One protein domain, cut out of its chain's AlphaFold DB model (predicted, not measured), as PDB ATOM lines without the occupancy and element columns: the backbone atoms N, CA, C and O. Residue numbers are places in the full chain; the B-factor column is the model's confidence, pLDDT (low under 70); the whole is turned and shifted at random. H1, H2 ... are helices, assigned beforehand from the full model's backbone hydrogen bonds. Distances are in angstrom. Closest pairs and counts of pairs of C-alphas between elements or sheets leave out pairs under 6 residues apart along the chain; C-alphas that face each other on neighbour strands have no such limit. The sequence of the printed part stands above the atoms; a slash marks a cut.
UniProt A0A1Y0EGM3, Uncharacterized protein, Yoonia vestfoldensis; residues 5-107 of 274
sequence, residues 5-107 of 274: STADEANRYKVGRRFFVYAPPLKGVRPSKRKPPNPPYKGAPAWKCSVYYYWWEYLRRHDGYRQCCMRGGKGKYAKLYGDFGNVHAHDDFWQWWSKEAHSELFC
ATOM      1  N   SER A   5     158.920 132.936 151.621       49.44
ATOM      2  CA  SER A   5     157.954 131.901 152.046       49.44
ATOM      3  C   SER A   5     156.688 131.829 151.182       49.44
ATOM      4  O   SER A   5     156.067 130.772 151.097       49.44
ATOM      5  N   THR A   6     156.266 132.940 150.582       45.12
ATOM      6  CA  THR A   6     155.005 133.063 149.828       45.12
ATOM      7  C   THR A   6     155.137 132.534 148.400       45.12
ATOM      8  O   THR A   6     154.224 131.879 147.894       45.12
ATOM      9  N   ALA A   7     156.292 132.750 147.762       42.19
ATOM     10  CA  ALA A   7     156.586 132.235 146.422       42.19
ATOM     11  C   ALA A   7     156.699 130.696 146.384       42.19
ATOM     12  O   ALA A   7     156.234 130.065 145.427       42.19
ATOM     13  N   ASP A   8     157.254 130.096 147.443       53.16
ATOM     14  CA  ASP A   8     157.312 128.640 147.612       53.16
ATOM     15  C   ASP A   8     155.923 128.042 147.868       53.16
ATOM     16  O   ASP A   8     155.616 126.971 147.344       53.16
ATOM     17  N   GLU A   9     155.030 128.734 148.592       56.47
ATOM     18  CA  GLU A   9     153.649 128.268 148.771       56.47
ATOM     19  C   GLU A   9     152.859 128.220 147.457       56.47
ATOM     20  O   GLU A   9     152.152 127.237 147.207       56.47
ATOM     21  N   ALA A  10     153.015 129.232 146.599       56.44
ATOM     22  CA  ALA A  10     152.276 129.350 145.344       56.44
ATOM     23  C   ALA A  10     152.625 128.257 144.314       56.44
ATOM     24  O   ALA A  10     151.789 127.915 143.483       56.44
ATOM     25  N   ASN A  11     153.826 127.668 144.377       59.84
ATOM     26  CA  ASN A  11     154.313 126.686 143.395       59.84
ATOM     27  C   ASN A  11     154.301 125.228 143.889       59.84
ATOM     28  O   ASN A  11     154.790 124.330 143.200       59.84
ATOM     29  N   ARG A  12     153.701 124.945 145.052       63.84
ATOM     30  CA  ARG A  12     153.659 123.594 145.652       63.84
ATOM     31  C   ARG A  12     152.984 122.520 144.795       63.84
ATOM     32  O   ARG A  12     153.173 121.336 145.075       63.84
ATOM     33  N   TYR A  13     152.200 122.903 143.787       60.50
ATOM     34  CA  TYR A  13     151.547 121.980 142.850       60.50
ATOM     35  C   TYR A  13     152.511 121.381 141.810       60.50
ATOM     36  O   TYR A  13     152.204 120.347 141.220       60.50
ATOM     37  N   LYS A  14     153.695 121.985 141.619       60.66
ATOM     38  CA  LYS A  14     154.720 121.535 140.658       60.66
ATOM     39  C   LYS A  14     155.686 120.484 141.216       60.66
ATOM     40  O   LYS A  14     156.475 119.914 140.469       60.66
ATOM     41  N   VAL A  15     155.655 120.228 142.524       59.56
ATOM     42  CA  VAL A  15     156.612 119.352 143.218       59.56
ATOM     43  C   VAL A  15     155.896 118.104 143.743       59.56
ATOM     44  O   VAL A  15     154.776 118.183 144.233       59.56
ATOM     45  N   GLY A  16     156.549 116.940 143.674       62.16
ATOM     46  CA  GLY A  16     156.049 115.695 144.266       62.16
ATOM     47  C   GLY A  16     155.041 114.920 143.407       62.16
ATOM     48  O   GLY A  16     154.911 115.108 142.199       62.16
ATOM     49  N   ARG A  17     154.354 113.951 144.026       65.19
ATOM     50  CA  ARG A  17     153.390 113.090 143.327       65.19
ATOM     51  C   ARG A  17     152.073 113.840 143.121       65.19
ATOM     52  O   ARG A  17     151.412 114.171 144.100       65.19
ATOM     53  N   ARG A  18     151.662 114.001 141.858       73.06
ATOM     54  CA  ARG A  18     150.402 114.653 141.460       73.06
ATOM     55  C   ARG A  18     149.194 114.042 142.184       73.06
ATOM     56  O   ARG A  18     148.935 112.839 142.066       73.06
ATOM     57  N   PHE A  19     148.465 114.875 142.925       77.88
ATOM     58  CA  PHE A  19     147.212 114.528 143.590       77.88
ATOM     59  C   PHE A  19     146.070 115.328 142.963       77.88
ATOM     60  O   PHE A  19     146.190 116.530 142.772       77.88
ATOM     61  N   PHE A  20     144.972 114.644 142.653       83.38
ATOM     62  CA  PHE A  20     143.764 115.240 142.091       83.38
ATOM     63  C   PHE A  20     142.599 114.911 143.020       83.38
ATOM     64  O   PHE A  20     142.428 113.745 143.398       83.38
ATOM     65  N   VAL A  21     141.793 115.914 143.377       81.12
ATOM     66  CA  VAL A  21     140.566 115.710 144.168       81.12
ATOM     67  C   VAL A  21     139.567 114.851 143.395       81.12
ATOM     68  O   VAL A  21     138.995 113.905 143.945       81.12
ATOM     69  N   TYR A  22     139.407 115.128 142.099       85.19
ATOM     70  CA  TYR A  22     138.559 114.344 141.210       85.19
ATOM     71  C   TYR A  22     139.360 113.278 140.467       85.19
ATOM     72  O   TYR A  22     140.578 113.339 140.335       85.19
ATOM     73  N   ALA A  23     138.652 112.269 139.962       86.38
ATOM     74  CA  ALA A  23     139.249 111.225 139.143       86.38
ATOM     75  C   ALA A  23     139.989 111.830 137.932       86.38
ATOM     76  O   ALA A  23     139.325 112.421 137.074       86.38
ATOM     77  N   PRO A  24     141.319 111.665 137.811       88.44
ATOM     78  CA  PRO A  24     142.028 112.110 136.620       88.44
ATOM     79  C   PRO A  24     141.654 111.237 135.410       88.44
ATOM     80  O   PRO A  24     141.238 110.085 135.597       88.44
ATOM     81  N   PRO A  25     141.801 111.756 134.178       89.38
ATOM     82  CA  PRO A  25     141.588 110.972 132.966       89.38
ATOM     83  C   PRO A  25     142.620 109.837 132.883       89.38
ATOM     84  O   PRO A  25     143.756 109.976 133.342       89.38
ATOM     85  N   LEU A  26     142.240 108.704 132.286       86.50
ATOM     86  CA  LEU A  26     143.079 107.502 132.222       86.50
ATOM     87  C   LEU A  26     143.285 107.018 130.784       86.50
ATOM     88  O   LEU A  26     142.322 106.890 130.024       86.50
ATOM     89  N   LYS A  27     144.536 106.676 130.442       80.88
ATOM     90  CA  LYS A  27     144.847 105.794 129.309       80.88
ATOM     91  C   LYS A  27     144.784 104.351 129.807       80.88
ATOM     92  O   LYS A  27     145.656 103.919 130.552       80.88
ATOM     93  N   GLY A  28     143.740 103.623 129.420       74.62
ATOM     94  CA  GLY A  28     143.572 102.217 129.796       74.62
ATOM     95  C   GLY A  28     143.099 102.012 131.239       74.62
ATOM     96  O   GLY A  28     142.192 102.698 131.715       74.62
ATOM     97  N   VAL A  29     143.672 101.014 131.918       68.19
ATOM     98  CA  VAL A  29     143.174 100.511 133.207       68.19
ATOM     99  C   VAL A  29     143.636 101.387 134.371       68.19
ATOM    100  O   VAL A  29     144.796 101.787 134.467       68.19
ATOM    101  N   ARG A  30     142.715 101.670 135.297       68.69
ATOM    102  CA  ARG A  30     142.990 102.441 136.512       68.69
ATOM    103  C   ARG A  30     143.941 101.667 137.448       68.69
ATOM    104  O   ARG A  30     143.581 100.576 137.875       68.69
ATOM    105  N   PRO A  31     145.067 102.258 137.900       68.38
ATOM    106  CA  PRO A  31     145.950 101.619 138.889       68.38
ATOM    107  C   PRO A  31     145.350 101.549 140.307       68.38
ATOM    108  O   PRO A  31     145.769 100.759 141.148       68.38
ATOM    109  N   SER A  32     144.393 102.429 140.612       70.50
ATOM    110  CA  SER A  32     143.745 102.538 141.922       70.50
ATOM    111  C   SER A  32     142.531 101.617 142.057       70.50
ATOM    112  O   SER A  32     141.665 101.602 141.187       70.50
ATOM    113  N   LYS A  33     142.397 100.966 143.221       72.12
ATOM    114  CA  LYS A  33     141.221 100.162 143.605       72.12
ATOM    115  C   LYS A  33     139.975 100.991 143.969       72.12
ATOM    116  O   LYS A  33     138.946 100.425 144.318       72.12
ATOM    117  N   ARG A  34     140.048 102.332 143.948       71.38
ATOM    118  CA  ARG A  34     138.889 103.196 144.244       71.38
ATOM    119  C   ARG A  34     137.842 103.090 143.138       71.38
ATOM    120  O   ARG A  34     138.197 103.200 141.959       71.38
ATOM    121  N   LYS A  35     136.563 102.995 143.531       74.56
ATOM    122  CA  LYS A  35     135.421 103.006 142.605       74.56
ATOM    123  C   LYS A  35     135.546 104.203 141.640       74.56
ATOM    124  O   LYS A  35     135.826 105.318 142.096       74.56
ATOM    125  N   PRO A  36     135.450 103.990 140.317       73.31
ATOM    126  CA  PRO A  36     135.457 105.092 139.364       73.31
ATOM    127  C   PRO A  36     134.198 105.954 139.535       73.31
ATOM    128  O   PRO A  36     133.192 105.463 140.055       73.31
ATOM    129  N   PRO A  37     134.237 107.227 139.103       84.12
ATOM    130  CA  PRO A  37     133.015 107.995 138.913       84.12
ATOM    131  C   PRO A  37     132.054 107.245 137.993       84.12
ATOM    132  O   PRO A  37     132.488 106.456 137.147       84.12
ATOM    133  N   ASN A  38     130.761 107.519 138.142       87.56
ATOM    134  CA  ASN A  38     129.766 106.989 137.220       87.56
ATOM    135  C   ASN A  38     130.108 107.454 135.794       87.56
ATOM    136  O   ASN A  38     130.338 108.651 135.596       87.56
ATOM    137  N   PRO A  39     130.176 106.537 134.812       89.94
ATOM    138  CA  PRO A  39     130.400 106.920 133.432       89.94
ATOM    139  C   PRO A  39     129.305 107.877 132.947       89.94
ATOM    140  O   PRO A  39     128.141 107.690 133.303       89.94
ATOM    141  N   PRO A  40     129.648 108.862 132.104       90.88
ATOM    142  CA  PRO A  40     128.676 109.816 131.567       90.88
ATOM    143  C   PRO A  40     127.625 109.146 130.664       90.88
ATOM    144  O   PRO A  40     126.523 109.658 130.518       90.88
ATOM    145  N   TYR A  41     127.967 108.007 130.053       91.69
ATOM    146  CA  TYR A  41     127.078 107.170 129.247       91.69
ATOM    147  C   TYR A  41     127.616 105.730 129.167       91.69
ATOM    148  O   TYR A  41     128.777 105.459 129.504       91.69
ATOM    149  N   LYS A  42     126.780 104.782 128.721       90.88
ATOM    150  CA  LYS A  42     127.153 103.363 128.584       90.88
ATOM    151  C   LYS A  42     128.292 103.203 127.568       90.88
ATOM    152  O   LYS A  42     128.168 103.634 126.429       90.88
ATOM    153  N   GLY A  43     129.392 102.571 127.982       88.25
ATOM    154  CA  GLY A  43     130.567 102.366 127.124       88.25
ATOM    155  C   GLY A  43     131.450 103.605 126.942       88.25
ATOM    156  O   GLY A  43     132.299 103.616 126.053       88.25
ATOM    157  N   ALA A  44     131.276 104.650 127.762       89.19
ATOM    158  CA  ALA A  44     132.150 105.815 127.711       89.19
ATOM    159  C   ALA A  44     133.622 105.419 127.949       89.19
ATOM    160  O   ALA A  44     133.911 104.654 128.877       89.19
ATOM    161  N   PRO A  45     134.566 105.946 127.148       89.06
ATOM    162  CA  PRO A  45     135.978 105.673 127.353       89.06
ATOM    163  C   PRO A  45     136.448 106.268 128.686       89.06
ATOM    164  O   PRO A  45     135.974 107.319 129.120       89.06
ATOM    165  N   ALA A  46     137.424 105.617 129.325       87.19
ATOM    166  CA  ALA A  46     137.833 105.915 130.701       87.19
ATOM    167  C   ALA A  46     138.274 107.373 130.942       87.19
ATOM    168  O   ALA A  46     138.092 107.895 132.040       87.19
ATOM    169  N   TRP A  47     138.825 108.054 129.935       87.56
ATOM    170  CA  TRP A  47     139.224 109.461 130.037       87.56
ATOM    171  C   TRP A  47     138.048 110.442 130.048       87.56
ATOM    172  O   TRP A  47     138.182 111.508 130.642       87.56
ATOM    173  N   LYS A  48     136.881 110.066 129.504       90.88
ATOM    174  CA  LYS A  48     135.637 110.841 129.660       90.88
ATOM    175  C   LYS A  48     135.017 110.687 131.046       90.88
ATOM    176  O   LYS A  48     134.181 111.490 131.428       90.88
ATOM    177  N   CYS A  49     135.454 109.721 131.852       89.88
ATOM    178  CA  CYS A  49     135.061 109.607 133.260       89.88
ATOM    179  C   CYS A  49     135.881 110.552 134.168       89.88
ATOM    180  O   CYS A  49     136.251 110.185 135.286       89.88
ATOM    181  N   SER A  50     136.203 111.751 133.677       91.00
ATOM    182  CA  SER A  50     136.976 112.775 134.375       91.00
ATOM    183  C   SER A  50     136.425 114.163 134.069       91.00
ATOM    184  O   SER A  50     136.235 114.521 132.908       91.00
ATOM    185  N   VAL A  51     136.223 114.972 135.110       91.94
ATOM    186  CA  VAL A  51     135.793 116.373 134.964       91.94
ATOM    187  C   VAL A  51     136.813 117.210 134.186       91.94
ATOM    188  O   VAL A  51     136.436 118.116 133.450       91.94
ATOM    189  N   TYR A  52     138.101 116.867 134.273       93.12
ATOM    190  CA  TYR A  52     139.169 117.623 133.620       93.12
ATOM    191  C   TYR A  52     139.154 117.478 132.094       93.12
ATOM    192  O   TYR A  52     139.479 118.429 131.387       93.12
ATOM    193  N   TYR A  53     138.711 116.324 131.576       93.81
ATOM    194  CA  TYR A  53     138.448 116.176 130.143       93.81
ATOM    195  C   TYR A  53     137.341 117.133 129.691       93.81
ATOM    196  O   TYR A  53     137.483 117.832 128.691       93.81
ATOM    197  N   TYR A  54     136.252 117.199 130.456       94.25
ATOM    198  CA  TYR A  54     135.152 118.096 130.132       94.25
ATOM    199  C   TYR A  54     135.574 119.558 130.201       94.25
ATOM    200  O   TYR A  54     135.181 120.322 129.331       94.25
ATOM    201  N   TRP A  55     136.432 119.948 131.143       93.06
ATOM    202  CA  TRP A  55     136.975 121.307 131.177       93.06
ATOM    203  C   TRP A  55     137.620 121.699 129.836       93.06
ATOM    204  O   TRP A  55     137.284 122.741 129.272       93.06
ATOM    205  N   TRP A  56     138.471 120.833 129.283       94.69
ATOM    206  CA  TRP A  56     139.083 121.028 127.964       94.69
ATOM    207  C   TRP A  56     138.046 121.065 126.829       94.69
ATOM    208  O   TRP A  56     138.054 121.969 125.994       94.69
ATOM    209  N   GLU A  57     137.107 120.119 126.825       95.31
ATOM    210  CA  GLU A  57     136.094 119.962 125.775       95.31
ATOM    211  C   GLU A  57     135.091 121.133 125.730       95.31
ATOM    212  O   GLU A  57     134.709 121.598 124.650       95.31
ATOM    213  N   TYR A  58     134.677 121.640 126.895       96.44
ATOM    214  CA  TYR A  58     133.821 122.824 127.003       96.44
ATOM    215  C   TYR A  58     134.579 124.089 126.591       96.44
ATOM    216  O   TYR A  58     134.025 124.911 125.862       96.44
ATOM    217  N   LEU A  59     135.856 124.227 126.963       94.94
ATOM    218  CA  LEU A  59     136.662 125.385 126.568       94.94
ATOM    219  C   LEU A  59     136.860 125.456 125.043       94.94
ATOM    220  O   LEU A  59     136.780 126.539 124.468       94.94
ATOM    221  N   ARG A  60     136.980 124.308 124.359       95.38
ATOM    222  CA  ARG A  60     136.982 124.219 122.881       95.38
ATOM    223  C   ARG A  60     135.672 124.673 122.216       95.38
ATOM    224  O   ARG A  60     135.645 124.940 121.014       95.38
ATOM    225  N   ARG A  61     134.560 124.743 122.946       96.19
ATOM    226  CA  ARG A  61     133.272 125.251 122.429       96.19
ATOM    227  C   ARG A  61     133.046 126.723 122.748       96.19
ATOM    228  O   ARG A  61     132.062 127.290 122.299       96.19
ATOM    229  N   HIS A  62     133.944 127.344 123.502       96.94
ATOM    230  CA  HIS A  62     133.786 128.725 123.912       96.94
ATOM    231  C   HIS A  62     134.322 129.687 122.836       96.94
ATOM    232  O   HIS A  62     135.535 129.850 122.675       96.94
ATOM    233  N   ASP A  63     133.422 130.369 122.122       96.25
ATOM    234  CA  ASP A  63     133.761 131.230 120.976       96.25
ATOM    235  C   ASP A  63     134.747 132.347 121.320       96.25
ATOM    236  O   ASP A  63     135.703 132.600 120.587       96.25
ATOM    237  N   GLY A  64     134.580 132.979 122.485       95.88
ATOM    238  CA  GLY A  64     135.500 134.022 122.929       95.88
ATOM    239  C   GLY A  64     136.921 133.502 123.178       95.88
ATOM    240  O   GLY A  64     137.895 134.214 122.939       95.88
ATOM    241  N   TYR A  65     137.051 132.244 123.612       96.38
ATOM    242  CA  TYR A  65     138.352 131.623 123.859       96.38
ATOM    243  C   TYR A  65     138.988 131.201 122.538       96.38
ATOM    244  O   TYR A  65     140.150 131.510 122.297       96.38
ATOM    245  N   ARG A  66     138.192 130.632 121.623       95.56
ATOM    246  CA  ARG A  66     138.602 130.336 120.245       95.56
ATOM    247  C   ARG A  66     139.183 131.566 119.544       95.56
ATOM    248  O   ARG A  66     140.265 131.487 118.967       95.56
ATOM    249  N   GLN A  67     138.509 132.715 119.633       96.06
ATOM    250  CA  GLN A  67     139.014 133.977 119.077       96.06
ATOM    251  C   GLN A  67     140.318 134.428 119.747       96.06
ATOM    252  O   GLN A  67     141.223 134.915 119.071       96.06
ATOM    253  N   CYS A  68     140.438 134.251 121.066       95.88
ATOM    254  CA  CYS A  68     141.670 134.540 121.798       95.88
ATOM    255  C   CYS A  68     142.832 133.658 121.310       95.88
ATOM    256  O   CYS A  68     143.912 134.180 121.033       95.88
ATOM    257  N   CYS A  69     142.594 132.361 121.092       94.62
ATOM    258  CA  CYS A  69     143.575 131.442 120.516       94.62
ATOM    259  C   CYS A  69     144.011 131.862 119.104       94.62
ATOM    260  O   CYS A  69     145.207 131.895 118.829       94.62
ATOM    261  N   MET A  70     143.072 132.252 118.231       94.62
ATOM    262  CA  MET A  70     143.382 132.746 116.876       94.62
ATOM    263  C   MET A  70     144.242 134.016 116.888       94.62
ATOM    264  O   MET A  70     145.033 134.241 115.980       94.62
ATOM    265  N   ARG A  71     144.110 134.842 117.931       95.44
ATOM    266  CA  ARG A  71     144.897 136.070 118.124       95.44
ATOM    267  C   ARG A  71     146.190 135.842 118.917       95.44
ATOM    268  O   ARG A  71     146.770 136.811 119.406       95.44
ATOM    269  N   GLY A  72     146.618 134.589 119.087       92.94
ATOM    270  CA  GLY A  72     147.835 134.241 119.822       92.94
ATOM    271  C   GLY A  72     147.780 134.615 121.306       92.94
ATOM    272  O   GLY A  72     148.781 135.056 121.860       92.94
ATOM    273  N   GLY A  73     146.607 134.508 121.938       91.31
ATOM    274  CA  GLY A  73     146.439 134.763 123.371       91.31
ATOM    275  C   GLY A  73     146.134 136.206 123.752       91.31
ATOM    276  O   GLY A  73     146.214 136.560 124.923       91.31
ATOM    277  N   LYS A  74     145.777 137.066 122.794       92.19
ATOM    278  CA  LYS A  74     145.404 138.463 123.067       92.19
ATOM    279  C   LYS A  74     143.902 138.608 123.328       92.19
ATOM    280  O   LYS A  74     143.080 137.924 122.717       92.19
ATOM    281  N   GLY A  75     143.533 139.556 124.190       91.94
ATOM    282  CA  GLY A  75     142.141 139.933 124.470       91.94
ATOM    283  C   GLY A  75     141.634 139.491 125.845       91.94
ATOM    284  O   GLY A  75     142.416 139.204 126.747       91.94
ATOM    285  N   LYS A  76     140.304 139.435 126.006       93.88
ATOM    286  CA  LYS A  76     139.620 139.219 127.300       93.88
ATOM    287  C   LYS A  76     140.054 137.946 128.043       93.88
ATOM    288  O   LYS A  76     140.013 137.919 129.267       93.88
ATOM    289  N   TYR A  77     140.476 136.913 127.315       95.31
ATOM    290  CA  TYR A  77     140.853 135.613 127.880       95.31
ATOM    291  C   TYR A  77     142.371 135.385 127.938       95.31
ATOM    292  O   TYR A  77     142.796 134.260 128.182       95.31
ATOM    293  N   ALA A  78     143.186 136.434 127.763       93.19
ATOM    294  CA  ALA A  78     144.648 136.340 127.738       93.19
ATOM    295  C   ALA A  78     145.243 135.666 128.984       93.19
ATOM    296  O   ALA A  78     146.151 134.852 128.867       93.19
ATOM    297  N   LYS A  79     144.695 135.954 130.174       92.38
ATOM    298  CA  LYS A  79     145.141 135.326 131.428       92.38
ATOM    299  C   LYS A  79     144.937 133.810 131.402       92.38
ATOM    300  O   LYS A  79     145.880 133.068 131.624       92.38
ATOM    301  N   LEU A  80     143.722 133.367 131.070       92.94
ATOM    302  CA  LEU A  80     143.399 131.942 130.973       92.94
ATOM    303  C   LEU A  80     144.207 131.261 129.863       92.94
ATOM    304  O   LEU A  80     144.641 130.133 130.039       92.94
ATOM    305  N   TYR A  81     144.443 131.955 128.747       94.00
ATOM    306  CA  TYR A  81     145.309 131.472 127.673       94.00
ATOM    307  C   TYR A  81     146.761 131.287 128.127       94.00
ATOM    308  O   TYR A  81     147.404 130.336 127.696       94.00
ATOM    309  N   GLY A  82     147.271 132.153 129.007       92.38
ATOM    310  CA  GLY A  82     148.600 131.993 129.602       92.38
ATOM    311  C   GLY A  82     148.758 130.676 130.368       92.38
ATOM    312  O   GLY A  82     149.834 130.089 130.336       92.38
ATOM    313  N   ASP A  83     147.677 130.196 130.987       91.62
ATOM    314  CA  ASP A  83     147.663 128.933 131.725       91.62
ATOM    315  C   ASP A  83     147.336 127.730 130.819       91.62
ATOM    316  O   ASP A  83     148.031 126.723 130.858       91.62
ATOM    317  N   PHE A  84     146.270 127.813 130.014       93.19
ATOM    318  CA  PHE A  84     145.684 126.691 129.259       93.19
ATOM    319  C   PHE A  84     146.218 126.544 127.830       93.19
ATOM    320  O   PHE A  84     145.932 125.539 127.173       93.19
ATOM    321  N   GLY A  85     146.902 127.560 127.308       93.75
ATOM    322  CA  GLY A  85     147.403 127.592 125.941       93.75
ATOM    323  C   GLY A  85     146.310 127.494 124.871       93.75
ATOM    324  O   GLY A  85     145.113 127.719 125.093       93.75
ATOM    325  N   ASN A  86     146.725 127.154 123.652       94.25
ATOM    326  CA  ASN A  86     145.801 126.965 122.541       94.25
ATOM    327  C   ASN A  86     145.182 125.558 122.566       94.25
ATOM    328  O   ASN A  86     145.677 124.638 121.918       94.25
ATOM    329  N   VAL A  87     144.036 125.412 123.239       93.62
ATOM    330  CA  VAL A  87     143.303 124.133 123.321       93.62
ATOM    331  C   VAL A  87     142.827 123.589 121.974       93.62
ATOM    332  O   VAL A  87     142.389 122.445 121.930       93.62
ATOM    333  N   HIS A  88     142.884 124.378 120.895       92.81
ATOM    334  CA  HIS A  88     142.512 123.988 119.533       92.81
ATOM    335  C   HIS A  88     143.698 123.565 118.661       92.81
ATOM    336  O   HIS A  88     143.474 123.144 117.529       92.81
ATOM    337  N   ALA A  89     144.938 123.681 119.150       91.31
ATOM    338  CA  ALA A  89     146.138 123.372 118.368       91.31
ATOM    339  C   ALA A  89     146.173 121.912 117.881       91.31
ATOM    340  O   ALA A  89     146.669 121.626 116.793       91.31
ATOM    341  N   HIS A  90     145.601 121.000 118.668       88.19
ATOM    342  CA  HIS A  90     145.536 119.573 118.373       88.19
ATOM    343  C   HIS A  90     144.143 119.027 118.691       88.19
ATOM    344  O   HIS A  90     143.484 119.512 119.609       88.19
ATOM    345  N   ASP A  91     143.692 117.995 117.975       87.44
ATOM    346  CA  ASP A  91     142.442 117.275 118.291       87.44
ATOM    347  C   ASP A  91     142.660 116.088 119.250       87.44
ATOM    348  O   ASP A  91     141.811 115.217 119.407       87.44
ATOM    349  N   ASP A  92     143.814 116.055 119.920       90.25
ATOM    350  CA  ASP A  92     144.155 115.047 120.920       90.25
ATOM    351  C   ASP A  92     144.185 115.671 122.319       90.25
ATOM    352  O   ASP A  92     145.069 116.462 122.654       90.25
ATOM    353  N   PHE A  93     143.244 115.254 123.168       91.88
ATOM    354  CA  PHE A  93     143.201 115.641 124.579       91.88
ATOM    355  C   PHE A  93     144.515 115.328 125.312       91.88
ATOM    356  O   PHE A  93     144.929 116.079 126.191       91.88
ATOM    357  N   TRP A  94     145.200 114.235 124.967       91.88
ATOM    358  CA  TRP A  94     146.413 113.811 125.669       91.88
ATOM    359  C   TRP A  94     147.644 114.635 125.322       91.88
ATOM    360  O   TRP A  94     148.559 114.729 126.147       91.88
ATOM    361  N   GLN A  95     147.662 115.223 124.127       92.81
ATOM    362  CA  GLN A  95     148.669 116.194 123.733       92.81
ATOM    363  C   GLN A  95     148.611 117.394 124.688       92.81
ATOM    364  O   GLN A  95     149.601 117.684 125.357       92.81
ATOM    365  N   TRP A  96     147.416 117.957 124.876       93.81
ATOM    366  CA  TRP A  96     147.176 119.055 125.810       93.81
ATOM    367  C   TRP A  96     147.408 118.648 127.276       93.81
ATOM    368  O   TRP A  96     148.183 119.271 127.995       93.81
ATOM    369  N   TRP A  97     146.786 117.556 127.727       91.88
ATOM    370  CA  TRP A  97     146.798 117.141 129.133       91.88
ATOM    371  C   TRP A  97     148.185 116.720 129.637       91.88
ATOM    372  O   TRP A  97     148.606 117.121 130.723       91.88
ATOM    373  N   SER A  98     148.885 115.866 128.885       87.62
ATOM    374  CA  SER A  98     150.118 115.221 129.352       87.62
ATOM    375  C   SER A  98     151.375 115.756 128.688       87.62
ATOM    376  O   SER A  98     152.338 116.010 129.405       87.62
ATOM    377  N   LYS A  99     151.400 115.896 127.356       87.38
ATOM    378  CA  LYS A  99     152.636 116.294 126.659       87.38
ATOM    379  C   LYS A  99     152.966 117.767 126.872       87.38
ATOM    380  O   LYS A  99     154.127 118.099 127.054       87.38
ATOM    381  N   GLU A 100     151.945 118.613 126.928       89.38
ATOM    382  CA  GLU A 100     152.074 120.041 127.241       89.38
ATOM    383  C   GLU A 100     151.952 120.334 128.750       89.38
ATOM    384  O   GLU A 100     151.865 121.483 129.159       89.38
ATOM    385  N   ALA A 101     151.940 119.295 129.593       86.19
ATOM    386  CA  ALA A 101     151.927 119.381 131.055       86.19
ATOM    387  C   ALA A 101     150.741 120.133 131.709       86.19
ATOM    388  O   ALA A 101     150.745 120.308 132.928       86.19
ATOM    389  N   HIS A 102     149.661 120.450 130.983       89.19
ATOM    390  CA  HIS A 102     148.485 121.141 131.544       89.19
ATOM    391  C   HIS A 102     147.776 120.378 132.676       89.19
ATOM    392  O   HIS A 102     147.024 120.972 133.447       89.19
ATOM    393  N   SER A 103     148.041 119.077 132.849       87.19
ATOM    394  CA  SER A 103     147.610 118.327 134.038       87.19
ATOM    395  C   SER A 103     148.039 118.968 135.370       87.19
ATOM    396  O   SER A 103     147.378 118.752 136.384       87.19
ATOM    397  N   GLU A 104     149.113 119.764 135.389       87.06
ATOM    398  CA  GLU A 104     149.613 120.449 136.590       87.06
ATOM    399  C   GLU A 104     148.673 121.546 137.089       87.06
ATOM    400  O   GLU A 104     148.598 121.761 138.295       87.06
ATOM    401  N   LEU A 105     147.884 122.155 136.199       87.56
ATOM    402  CA  LEU A 105     146.891 123.178 136.551       87.56
ATOM    403  C   LEU A 105     145.805 122.658 137.501       87.56
ATOM    404  O   LEU A 105     145.147 123.435 138.185       87.56
ATOM    405  N   PHE A 106     145.604 121.341 137.523       88.31
ATOM    406  CA  PHE A 106     144.559 120.679 138.301       88.31
ATOM    407  C   PHE A 106     145.116 119.841 139.454       88.31
ATOM    408  O   PHE A 106     144.362 119.108 140.098       88.31
ATOM    409  N   CYS A 107     146.430 119.894 139.677       83.00
ATOM    410  CA  CYS A 107     147.072 119.208 140.785       83.00
ATOM    411  C   CYS A 107     146.913 120.025 142.065       83.00
ATOM    412  O   CYS A 107     147.217 121.215 142.095       83.00
TER     413      CYS A 107
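What this domain is: This is residues 5 to 107 of the 274 residues of an uncharacterized protein of Yoonia vestfoldensis (UniProt A0A1Y0EGM3). A flat body of five short helices has a long loop stretch looping out at one end and one small helix sticking out at the tip of an arm. H2, H5 and H6 sit around the middle, H3 and H4 make a corner at one end, the winding residues 23 to 49 make the opposite end, and free-standing residues 5 to 11, which include H1, stick out. The printed part has 103 residues with six named helices, in the order H1 to H6, and no named strand; its class is all helix, though under half of the residues, 42, are in named elements. It is only just compact, close to loose, with a radius of gyration of the C-alphas of 15.4 A, and spans 43 by 42 by 19 A.

How they stand to each other: Begin at H1, residues 5 to 10, which is apart from each of the other helices. Past the long link you reach H2, residues 51 to 59; its Leu 59 and Tyr 65 of H3, residues 63 to 70, have the closest C-alphas, 7.0 A apart, and the two are close but not clearly touching, about perpendicular at 81 degrees. H3 touches H4, residues 78 to 84, about perpendicular at 83 degrees, with the closest C-alphas those of Cys 68 and Ala 78, 6.9 A apart. Next look at H5, residues 93 to 99: it is close to H2 but not clearly touching, with the closest C-alphas those of Tyr 53 and Phe 93, 7.3 A apart. They run opposite ways at a steep tilt of 68 degrees, only just short of about perpendicular. H6, residues 102 to 106, only just touches H4, with 3 pairs of C-alphas within 8 A, the closest those of Phe 84 and His 102 at 6.6 A. H6 is close to H5 but not clearly touching, the closest C-alphas being those of Trp 97 and Ser 103, 5.1 A apart. In H1 to H5 every O i to N i+4 pair is within hydrogen-bond range; in H6 0 of 1 is, beside 2 of 2 O i to N i+3 pairs.

Where its parts are: Find C-alpha 5 at (157.954, 131.901, 152.046), where H1 begins; it runs 9.1 A to C-alpha 10. H2 begins at C-alpha 51, at (135.793, 116.373, 134.964), and is 12.3 A long. H3 measures 10.6 A, H4 9.8 A and H5 9.7 A. H6, 7.8 A, ends at C-alpha 106, at (144.559, 120.679, 138.301).

The domain as a whole: The C-alphas of Ser 5 and Lys 42 are the two farthest apart, 48.1 A. The printed part has no cut; the link H1 to H2, 40 residues, is long. Mean pLDDT of the printed part is 84.7, and residues 5 to 17 and 29 to 31 are under 70.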